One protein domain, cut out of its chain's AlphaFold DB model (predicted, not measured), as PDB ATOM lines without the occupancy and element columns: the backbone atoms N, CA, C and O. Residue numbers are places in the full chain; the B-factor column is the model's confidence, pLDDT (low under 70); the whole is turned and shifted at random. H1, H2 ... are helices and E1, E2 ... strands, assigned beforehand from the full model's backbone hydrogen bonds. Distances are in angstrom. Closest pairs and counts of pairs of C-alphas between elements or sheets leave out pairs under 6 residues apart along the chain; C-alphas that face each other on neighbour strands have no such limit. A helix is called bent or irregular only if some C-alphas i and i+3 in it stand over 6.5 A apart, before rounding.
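Overview. This is residues 11 to 86 of the 348 residues of an uncharacterized protein of Gossypium raimondii (UniProt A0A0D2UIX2). An open hook: one long helix, H1, makes the shaft, with a small head of loops and the short strand E1 before its first end, in residues 11 to 33, and the shorter helix H2 folding back at its other end as the second leg of a lopsided helical hairpin. From the end of H2, residues 70 to 86, with the short helix H3 in them, stick out as an arm and tail. The printed part has 76 residues, with one named strand and three named helices in the order E1, H1, H2, H3, and its class is mostly helix. It is only just extended, close to loose, with a radius of gyration of the C-alphas of 17.4 A, and its C-alphas span 48 by 40 by 26 A.

Arrangement. Begin at residues 11 to 22, a long stretch with no named element, whose C-alphas lie 14 to 25 A from the mean of all C-alphas. Next comes strand E1, residues 23 to 27, which pairs with no named strand. A short link of 6 residues leads to helix H1, residues 34 to 55, and E1 and H1 are apart. A tight link of 3 residues leads on to helix H2, residues 59 to 69. H1 and H2 touch and form a helical hairpin, H1 with residues 50 to 55 alone; look at the C-alphas of Ile 54 and Met 62, their closest pair, 5.9 A apart. Their lines stand at a shallow tilt of 19 degrees, and they run opposite ways. Helix H3, residues 71 to 77, follows after a tight link of 1 residue; H2 and H3 meet only through their link. H3 is apart from H1 and from E1. In H1 and H3 every O i to N i+4 pair is within hydrogen-bond range; in H2 it is 5 of 7.

Along the chain. Find C-alpha 23 at (-32.923, -56.856, 234.139), where E1 begins; the strand is 8.6 A long from first to last C-alpha. H1 starts at C-alpha 34, at (-40.848, -42.770, 216.541), and runs 31.4 A to C-alpha 55. H2 covers 15.3 A and is only just irregular, with C-alphas 60 and 63 lying 6.8 A apart. H3 covers 9.8 A and ends at C-alpha 77, at (-48.027, -68.829, 208.632).

Size, cuts and confidence. The two C-alphas farthest apart are those of Phe 11 and Glu 60, at 47.7 A. Without residues 70 to 86, which stand free, the body spans 48 by 27 by 15 A. The printed part has no cut, and no link between named elements is long. The mean pLDDT of the printed part is 91.3; look to residues 78 to 86 for the values under 70.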
ATOM      1  N   PHE A  11     -32.710 -46.989 233.635       93.12
ATOM      2  CA  PHE A  11     -33.546 -47.519 232.559       93.12
ATOM      3  C   PHE A  11     -33.587 -46.545 231.367       93.12
ATOM      4  O   PHE A  11     -34.007 -45.393 231.517       93.12
ATOM      5  N   PRO A  12     -33.172 -46.969 230.160       92.69
ATOM      6  CA  PRO A  12     -33.130 -46.086 229.008       92.69
ATOM      7  C   PRO A  12     -34.534 -45.887 228.429       92.69
ATOM      8  O   PRO A  12     -35.090 -46.778 227.779       92.69
ATOM      9  N   VAL A  13     -35.082 -44.685 228.602       94.62
ATOM     10  CA  VAL A  13     -36.388 -44.297 228.054       94.62
ATOM     11  C   VAL A  13     -36.314 -44.134 226.531       94.62
ATOM     12  O   VAL A  13     -35.412 -43.499 225.974       94.62
ATOM     13  N   LYS A  14     -37.279 -44.737 225.838       95.75
ATOM     14  CA  LYS A  14     -37.480 -44.711 224.384       95.75
ATOM     15  C   LYS A  14     -38.963 -44.489 224.068       95.75
ATOM     16  O   LYS A  14     -39.755 -44.186 224.955       95.75
ATOM     17  N   TYR A  15     -39.332 -44.612 222.791       97.50
ATOM     18  CA  TYR A  15     -40.724 -44.478 222.347       97.50
ATOM     19  C   TYR A  15     -41.612 -45.628 222.831       97.50
ATOM     20  O   TYR A  15     -42.789 -45.417 223.080       97.50
ATOM     21  N   LEU A  16     -41.047 -46.828 222.987       97.06
ATOM     22  CA  LEU A  16     -41.703 -47.966 223.623       97.06
ATOM     23  C   LEU A  16     -40.833 -48.428 224.793       97.06
ATOM     24  O   LEU A  16     -39.642 -48.678 224.613       97.06
ATOM     25  N   ASN A  17     -41.426 -48.500 225.981       97.00
ATOM     26  CA  ASN A  17     -40.730 -48.798 227.228       97.00
ATOM     27  C   ASN A  17     -41.288 -50.088 227.807       97.00
ATOM     28  O   ASN A  17     -42.384 -50.097 228.356       97.00
ATOM     29  N   ILE A  18     -40.539 -51.173 227.641       97.06
ATOM     30  CA  ILE A  18     -40.903 -52.490 228.161       97.06
ATOM     31  C   ILE A  18     -39.765 -52.931 229.064       97.06
ATOM     32  O   ILE A  18     -38.634 -53.097 228.597       97.06
ATOM     33  N   ILE A  19     -40.073 -53.073 230.349       96.25
ATOM     34  CA  ILE A  19     -39.126 -53.510 231.370       96.25
ATOM     35  C   ILE A  19     -38.896 -55.009 231.197       96.25
ATOM     36  O   ILE A  19     -39.847 -55.785 231.118       96.25
ATOM     37  N   ASP A  20     -37.631 -55.407 231.127       95.44
ATOM     38  CA  ASP A  20     -37.236 -56.806 231.233       95.44
ATOM     39  C   ASP A  20     -37.318 -57.251 232.709       95.44
ATOM     40  O   ASP A  20     -36.585 -56.697 233.537       95.44
ATOM     41  N   PRO A  21     -38.154 -58.251 233.059       95.88
ATOM     42  CA  PRO A  21     -38.279 -58.744 234.434       95.88
ATOM     43  C   PRO A  21     -36.972 -59.286 235.024       95.88
ATOM     44  O   PRO A  21     -36.830 -59.352 236.241       95.88
ATOM     45  N   LEU A  22     -36.019 -59.690 234.177       95.62
ATOM     46  CA  LEU A  22     -34.727 -60.227 234.601       95.62
ATOM     47  C   LEU A  22     -33.643 -59.148 234.703       95.62
ATOM     48  O   LEU A  22     -32.569 -59.399 235.252       95.62
ATOM     49  N   LYS A  23     -33.886 -57.957 234.143       93.06
ATOM     50  CA  LYS A  23     -32.923 -56.856 234.139       93.06
ATOM     51  C   LYS A  23     -33.624 -55.509 234.011       93.06
ATOM     52  O   LYS A  23     -33.862 -55.019 232.913       93.06
ATOM     53  N   GLU A  24     -33.820 -54.840 235.138       92.75
ATOM     54  CA  GLU A  24     -34.562 -53.574 235.217       92.75
ATOM     55  C   GLU A  24     -33.981 -52.437 234.364       92.75
ATOM     56  O   GLU A  24     -34.718 -51.558 233.941       92.75
ATOM     57  N   SER A  25     -32.679 -52.448 234.054       94.06
ATOM     58  CA  SER A  25     -32.054 -51.457 233.162       94.06
ATOM     59  C   SER A  25     -32.205 -51.782 231.669       94.06
ATOM     60  O   SER A  25     -31.773 -51.014 230.807       94.06
ATOM     61  N   ASN A  26     -32.794 -52.926 231.323       94.69
ATOM     62  CA  ASN A  26     -32.938 -53.396 229.954       94.69
ATOM     63  C   ASN A  26     -34.322 -53.038 229.394       94.69
ATOM     64  O   ASN A  26     -35.314 -53.701 229.672       94.69
ATOM     65  N   ASN A  27     -34.379 -52.012 228.542       96.25
ATOM     66  CA  ASN A  27     -35.586 -51.706 227.774       96.25
ATOM     67  C   ASN A  27     -35.685 -52.607 226.530       96.25
ATOM     68  O   ASN A  27     -34.886 -52.460 225.593       96.25
ATOM     69  N   LEU A  28     -36.679 -53.499 226.486       96.94
ATOM     70  CA  LEU A  28     -36.943 -54.384 225.340       96.94
ATOM     71  C   LEU A  28     -37.511 -53.630 224.126       96.94
ATOM     72  O   LEU A  28     -37.336 -54.059 222.989       96.94
ATOM     73  N   GLY A  29     -38.110 -52.455 224.338       97.00
ATOM     74  CA  GLY A  29     -38.616 -51.577 223.281       97.00
ATOM     75  C   GLY A  29     -37.551 -50.686 222.630       97.00
ATOM     76  O   GLY A  29     -37.874 -49.857 221.779       97.00
ATOM     77  N   ARG A  30     -36.263 -50.838 222.981       95.69
ATOM     78  CA  ARG A  30     -35.202 -49.897 222.572       95.69
ATOM     79  C   ARG A  30     -34.967 -49.751 221.064       95.69
ATOM     80  O   ARG A  30     -34.370 -48.758 220.646       95.69
ATOM     81  N   SER A  31     -35.384 -50.733 220.264       96.62
ATOM     82  CA  SER A  31     -35.270 -50.729 218.797       96.62
ATOM     83  C   SER A  31     -36.406 -49.967 218.106       96.62
ATOM     84  O   SER A  31     -36.333 -49.707 216.903       96.62
ATOM     85  N   VAL A  32     -37.455 -49.591 218.842       97.56
ATOM     86  CA  VAL A  32     -38.626 -48.919 218.286       97.56
ATOM     87  C   VAL A  32     -38.325 -47.438 218.071       97.56
ATOM     88  O   VAL A  32     -38.097 -46.669 219.005       97.56
ATOM     89  N   SER A  33     -38.335 -47.030 216.802       97.50
ATOM     90  CA  SER A  33     -38.262 -45.625 216.394       97.50
ATOM     91  C   SER A  33     -39.603 -44.908 216.591       97.50
ATOM     92  O   SER A  33     -40.640 -45.554 216.730       97.50
ATOM     93  N   LYS A  34     -39.612 -43.571 216.498       97.69
ATOM     94  CA  LYS A  34     -40.848 -42.770 216.541       97.69
ATOM     95  C   LYS A  34     -41.878 -43.244 215.513       97.69
ATOM     96  O   LYS A  34     -43.044 -43.420 215.851       97.69
ATOM     97  N   GLY A  35     -41.449 -43.472 214.270       97.62
ATOM     98  CA  GLY A  35     -42.337 -43.927 213.195       97.62
ATOM     99  C   GLY A  35     -42.863 -45.343 213.435       97.62
ATOM    100  O   GLY A  35     -44.051 -45.602 213.268       97.62
ATOM    101  N   SER A  36     -42.005 -46.257 213.899       97.94
ATOM    102  CA  SER A  36     -42.447 -47.603 214.279       97.94
ATOM    103  C   SER A  36     -43.432 -47.575 215.446       97.94
ATOM    104  O   SER A  36     -44.429 -48.282 215.382       97.94
ATOM    105  N   PHE A  37     -43.212 -46.729 216.454       98.25
ATOM    106  CA  PHE A  37     -44.135 -46.560 217.575       98.25
ATOM    107  C   PHE A  37     -45.531 -46.136 217.112       98.25
ATOM    108  O   PHE A  37     -46.511 -46.756 217.512       98.25
ATOM    109  N   HIS A  38     -45.628 -45.148 216.216       98.38
ATOM    110  CA  HIS A  38     -46.922 -44.714 215.680       98.38
ATOM    111  C   HIS A  38     -47.634 -45.846 214.936       98.38
ATOM    112  O   HIS A  38     -48.810 -46.085 215.181       98.38
ATOM    113  N   ARG A  39     -46.919 -46.594 214.084       98.38
ATOM    114  CA  ARG A  39     -47.501 -47.745 213.372       98.38
ATOM    115  C   ARG A  39     -47.982 -48.837 214.325       98.38
ATOM    116  O   ARG A  39     -49.076 -49.347 214.133       98.38
ATOM    117  N   ILE A  40     -47.188 -49.167 215.349       98.00
ATOM    118  CA  ILE A  40     -47.567 -50.143 216.382       98.00
ATOM    119  C   ILE A  40     -48.827 -49.668 217.106       98.00
ATOM    120  O   ILE A  40     -49.784 -50.427 217.207       98.00
ATOM    121  N   ARG A  41     -48.858 -48.407 217.552       98.00
ATOM    122  CA  ARG A  41     -50.012 -47.832 218.250       98.00
ATOM    123  C   ARG A  41     -51.271 -47.895 217.389       98.00
ATOM    124  O   ARG A  41     -52.275 -48.423 217.844       98.00
ATOM    125  N   CYS A  42     -51.205 -47.420 216.144       98.12
ATOM    126  CA  CYS A  42     -52.353 -47.446 215.238       98.12
ATOM    127  C   CYS A  42     -52.832 -48.876 214.957       98.12
ATOM    128  O   CYS A  42     -54.032 -49.123 214.990       98.12
ATOM    129  N   ALA A  43     -51.914 -49.821 214.726       97.38
ATOM    130  CA  ALA A  43     -52.268 -51.218 214.491       97.38
ATOM    131  C   ALA A  43     -52.954 -51.856 215.710       97.38
ATOM    132  O   ALA A  43     -53.945 -52.561 215.543       97.38
ATOM    133  N   LEU A  44     -52.463 -51.584 216.925       97.69
ATOM    134  CA  LEU A  44     -53.073 -52.080 218.160       97.69
ATOM    135  C   LEU A  44     -54.454 -51.466 218.401       97.69
ATOM    136  O   LEU A  44     -55.393 -52.203 218.680       97.69
ATOM    137  N   SER A  45     -54.601 -50.147 218.248       98.25
ATOM    138  CA  SER A  45     -55.893 -49.470 218.412       98.25
ATOM    139  C   SER A  45     -56.927 -49.969 217.404       98.25
ATOM    140  O   SER A  45     -58.035 -50.339 217.785       98.25
ATOM    141  N   PHE A  46     -56.551 -50.044 216.125       97.56
ATOM    142  CA  PHE A  46     -57.431 -50.554 215.077       97.56
ATOM    143  C   PHE A  46     -57.794 -52.026 215.308       97.56
ATOM    144  O   PHE A  46     -58.958 -52.405 215.196       97.56
ATOM    145  N   GLY A  47     -56.810 -52.850 215.681       97.75
ATOM    146  CA  GLY A  47     -57.020 -54.256 216.006       97.75
ATOM    147  C   GLY A  47     -57.980 -54.448 217.179       97.75
ATOM    148  O   GLY A  47     -58.898 -55.254 217.074       97.75
ATOM    149  N   ALA A  48     -57.820 -53.675 218.257       98.25
ATOM    150  CA  ALA A  48     -58.702 -53.722 219.422       98.25
ATOM    151  C   ALA A  48     -60.142 -53.328 219.067       98.25
ATOM    152  O   ALA A  48     -61.077 -54.029 219.448       98.25
ATOM    153  N   GLN A  49     -60.321 -52.258 218.286       98.12
ATOM    154  CA  GLN A  49     -61.643 -51.831 217.827       98.12
ATOM    155  C   GLN A  49     -62.322 -52.918 216.986       98.12
ATOM    156  O   GLN A  49     -63.447 -53.319 217.275       98.12
ATOM    157  N   ARG A  50     -61.633 -53.433 215.963       97.75
ATOM    158  CA  ARG A  50     -62.164 -54.494 215.096       97.75
ATOM    159  C   ARG A  50     -62.468 -55.770 215.875       97.75
ATOM    160  O   ARG A  50     -63.509 -56.375 215.655       97.75
ATOM    161  N   LEU A  51     -61.595 -56.166 216.799       97.50
ATOM    162  CA  LEU A  51     -61.829 -57.343 217.629       97.50
ATOM    163  C   LEU A  51     -63.036 -57.143 218.551       97.50
ATOM    164  O   LEU A  51     -63.840 -58.056 218.690       97.50
ATOM    165  N   SER A  52     -63.217 -55.945 219.115       97.69
ATOM    166  CA  SER A  52     -64.414 -55.609 219.889       97.69
ATOM    167  C   SER A  52     -65.686 -55.760 219.055       97.69
ATOM    168  O   SER A  52     -66.648 -56.350 219.531       97.69
ATOM    169  N   GLU A  53     -65.698 -55.267 217.814       97.56
ATOM    170  CA  GLU A  53     -66.840 -55.426 216.904       97.56
ATOM    171  C   GLU A  53     -67.132 -56.908 216.616       97.56
ATOM    172  O   GLU A  53     -68.287 -57.324 216.646       97.56
ATOM    173  N   ILE A  54     -66.091 -57.722 216.403       97.81
ATOM    174  CA  ILE A  54     -66.219 -59.168 216.166       97.81
ATOM    175  C   ILE A  54     -66.800 -59.889 217.384       97.81
ATOM    176  O   ILE A  54     -67.671 -60.742 217.234       97.81
ATOM    177  N   LEU A  55     -66.340 -59.542 218.586       96.25
ATOM    178  CA  LEU A  55     -66.807 -60.156 219.829       96.25
ATOM    179  C   LEU A  55     -68.263 -59.790 220.168       96.25
ATOM    180  O   LEU A  55     -68.883 -60.489 220.965       96.25
ATOM    181  N   MET A  56     -68.816 -58.737 219.557       96.31
ATOM    182  CA  MET A  56     -70.233 -58.366 219.672       96.31
ATOM    183  C   MET A  56     -71.140 -59.096 218.667       96.31
ATOM    184  O   MET A  56     -72.362 -58.963 218.740       96.31
ATOM    185  N   LEU A  57     -70.580 -59.855 217.718       96.12
ATOM    186  CA  LEU A  57     -71.371 -60.620 216.754       96.12
ATOM    187  C   LEU A  57     -72.047 -61.838 217.412       96.12
ATOM    188  O   LEU A  57     -71.518 -62.401 218.373       96.12
ATOM    189  N   PRO A  58     -73.176 -62.314 216.850       94.94
ATOM    190  CA  PRO A  58     -73.723 -63.627 217.181       94.94
ATOM    191  C   PRO A  58     -72.672 -64.730 216.984       94.94
ATOM    192  O   PRO A  58     -71.845 -64.652 216.067       94.94
ATOM    193  N   GLY A  59     -72.706 -65.761 217.833       91.38
ATOM    194  CA  GLY A  59     -71.687 -66.817 217.864       91.38
ATOM    195  C   GLY A  59     -71.500 -67.535 216.523       91.38
ATOM    196  O   GLY A  59     -70.389 -67.942 216.196       91.38
ATOM    197  N   GLU A  60     -72.554 -67.607 215.708       93.31
ATOM    198  CA  GLU A  60     -72.546 -68.202 214.369       93.31
ATOM    199  C   GLU A  60     -71.629 -67.447 213.393       93.31
ATOM    200  O   GLU A  60     -70.997 -68.055 212.532       93.31
ATOM    201  N   ASN A  61     -71.516 -66.123 213.547       93.25
ATOM    202  CA  ASN A  61     -70.739 -65.257 212.653       93.25
ATOM    203  C   ASN A  61     -69.346 -64.924 213.203       93.25
ATOM    204  O   ASN A  61     -68.460 -64.522 212.445       93.25
ATOM    205  N   MET A  62     -69.135 -65.100 214.510       95.00
ATOM    206  CA  MET A  62     -67.882 -64.756 215.183       95.00
ATOM    207  C   MET A  62     -66.687 -65.537 214.623       95.00
ATOM    208  O   MET A  62     -65.633 -64.951 214.386       95.00
ATOM    209  N   GLY A  63     -66.854 -66.839 214.356       93.50
ATOM    210  CA  GLY A  63     -65.781 -67.693 213.835       93.50
ATOM    211  C   GLY A  63     -65.228 -67.206 212.492       93.50
ATOM    212  O   GLY A  63     -64.029 -66.963 212.372       93.50
ATOM    213  N   MET A  64     -66.108 -66.972 211.511       93.56
ATOM    214  CA  MET A  64     -65.704 -66.455 210.195       93.56
ATOM    215  C   MET A  64     -65.094 -65.050 210.287       93.56
ATOM    216  O   MET A  64     -64.146 -64.724 209.574       93.56
ATOM    217  N   ALA A  65     -65.622 -64.200 211.172       95.81
ATOM    218  CA  ALA A  65     -65.110 -62.849 211.352       95.81
ATOM    219  C   ALA A  65     -63.709 -62.838 211.999       95.81
ATOM    220  O   ALA A  65     -62.855 -62.048 211.588       95.81
ATOM    221  N   LEU A  66     -63.438 -63.749 212.942       95.81
ATOM    222  CA  LEU A  66     -62.103 -63.968 213.510       95.81
ATOM    223  C   LEU A  66     -61.117 -64.505 212.469       95.81
ATOM    224  O   LEU A  66     -59.989 -64.019 212.387       95.81
ATOM    225  N   GLU A  67     -61.532 -65.469 211.647       92.69
ATOM    226  CA  GLU A  67     -60.696 -65.984 210.560       92.69
ATOM    227  C   GLU A  67     -60.311 -64.862 209.588       92.69
ATOM    228  O   GLU A  67     -59.131 -64.668 209.283       92.69
ATOM    229  N   LYS A  68     -61.287 -64.032 209.197       94.94
ATOM    230  CA  LYS A  68     -61.050 -62.859 208.350       94.94
ATOM    231  C   LYS A  68     -60.121 -61.837 209.008       94.94
ATOM    232  O   LYS A  68     -59.266 -61.274 208.329       94.94
ATOM    233  N   PHE A  69     -60.249 -61.606 210.315       95.94
ATOM    234  CA  PHE A  69     -59.366 -60.703 211.060       95.94
ATOM    235  C   PHE A  69     -57.896 -61.146 210.997       95.94
ATOM    236  O   PHE A  69     -57.002 -60.310 210.864       95.94
ATOM    237  N   PHE A  70     -57.639 -62.456 211.025       93.88
ATOM    238  CA  PHE A  70     -56.290 -63.020 210.974       93.88
ATOM    239  C   PHE A  70     -55.844 -63.489 209.583       93.88
ATOM    240  O   PHE A  70     -54.756 -64.055 209.482       93.88
ATOM    241  N   VAL A  71     -56.603 -63.223 208.512       91.00
ATOM    242  CA  VAL A  71     -56.364 -63.795 207.172       91.00
ATOM    243  C   VAL A  71     -54.918 -63.631 206.691       91.00
ATOM    244  O   VAL A  71     -54.277 -64.607 206.327       91.00
ATOM    245  N   ASN A  72     -54.329 -62.438 206.830       89.19
ATOM    246  CA  ASN A  72     -52.939 -62.186 206.428       89.19
ATOM    247  C   ASN A  72     -51.923 -63.009 207.237       89.19
ATOM    248  O   ASN A  72     -50.879 -63.416 206.723       89.19
ATOM    249  N   THR A  73     -52.200 -63.227 208.523       88.31
ATOM    250  CA  THR A  73     -51.365 -64.052 209.401       88.31
ATOM    251  C   THR A  73     -51.513 -65.527 209.040       88.31
ATOM    252  O   THR A  73     -50.511 -66.241 208.982       88.31
ATOM    253  N   LEU A  74     -52.736 -65.973 208.755       85.38
ATOM    254  CA  LEU A  74     -53.040 -67.345 208.355       85.38
ATOM    255  C   LEU A  74     -52.477 -67.674 206.970       85.38
ATOM    256  O   LEU A  74     -51.878 -68.728 206.798       85.38
ATOM    257  N   ASP A  75     -52.543 -66.765 206.003       84.06
ATOM    258  CA  ASP A  75     -51.969 -66.997 204.677       84.06
ATOM    259  C   ASP A  75     -50.447 -67.128 204.717       84.06
ATOM    260  O   ASP A  75     -49.869 -67.960 204.013       84.06
ATOM    261  N   ARG A  76     -49.792 -66.334 205.572       80.88
ATOM    262  CA  ARG A  76     -48.331 -66.344 205.715       80.88
ATOM    263  C   ARG A  76     -47.819 -67.507 206.561       80.88
ATOM    264  O   ARG A  76     -46.772 -68.056 206.237       80.88
ATOM    265  N   ASN A  77     -48.524 -67.873 207.631       76.69
ATOM    266  CA  ASN A  77     -48.027 -68.829 208.632       76.69
ATOM    267  C   ASN A  77     -48.830 -70.138 208.683       76.69
ATOM    268  O   ASN A  77     -48.303 -71.181 209.066       76.69
ATOM    269  N   GLY A  78     -50.099 -70.110 208.289       66.69
ATOM    270  CA  GLY A  78     -51.023 -71.244 208.338       66.69
ATOM    271  C   GLY A  78     -50.748 -72.319 207.291       66.69
ATOM    272  O   GLY A  78     -51.244 -73.425 207.423       66.69
ATOM    273  N   ARG A  79     -49.905 -72.051 206.286       66.94
ATOM    274  CA  ARG A  79     -49.449 -73.082 205.333       66.94
ATOM    275  C   ARG A  79     -48.248 -73.878 205.838       66.94
ATOM    276  O   ARG A  79     -47.866 -74.849 205.192       66.94
ATOM    277  N   GLY A  80     -47.610 -73.435 206.926       64.56
ATOM    278  CA  GLY A  80     -46.390 -74.067 207.429       64.56
ATOM    279  C   GLY A  80     -45.173 -73.924 206.498       64.56
ATOM    280  O   GLY A  80     -44.103 -74.464 206.750       64.56
ATOM    281  N   GLN A  81     -45.289 -73.164 205.410       63.81
ATOM    282  CA  GLN A  81     -44.201 -72.960 204.462       63.81
ATOM    283  C   GLN A  81     -43.377 -71.753 204.893       63.81
ATOM    284  O   GLN A  81     -43.809 -70.606 204.775       63.81
ATOM    285  N   ARG A  82     -42.182 -72.020 205.416       62.44
ATOM    286  CA  ARG A  82     -41.204 -70.994 205.763       62.44
ATOM    287  C   ARG A  82     -40.171 -70.892 204.641       62.44
ATOM    288  O   ARG A  82     -39.460 -71.861 204.418       62.44
ATOM    289  N   PRO A  83     -40.045 -69.753 203.934       62.22
ATOM    290  CA  PRO A  83     -39.095 -69.625 202.823       62.22
ATOM    291  C   PRO A  83     -37.623 -69.737 203.263       62.22
ATOM    292  O   PRO A  83     -36.740 -69.914 202.429       62.22
ATOM    293  N   ASP A  84     -37.356 -69.625 204.562       67.38
ATOM    294  CA  ASP A  84     -36.058 -69.822 205.205       67.38
ATOM    295  C   ASP A  84     -35.731 -71.292 205.525       67.38
ATOM    296  O   ASP A  84     -34.581 -71.595 205.842       67.38
ATOM    297  N   VAL A  85     -36.699 -72.213 205.431       64.62
ATOM    298  CA  VAL A  85     -36.531 -73.621 205.819       64.62
ATOM    299  C   VAL A  85     -36.991 -74.535 204.685       64.62
ATOM    300  O   VAL A  85     -38.117 -74.448 204.218       64.62
ATOM    301  N   GLN A  86     -36.115 -75.441 204.241       59.19
ATOM    302  CA  GLN A  86     -36.439 -76.402 203.171       59.19
ATOM    303  C   GLN A  86     -37.475 -77.452 203.604       59.19
ATOM    304  O   GLN A  86     -38.126 -78.065 202.763       59.19
TER     305      GLN A  86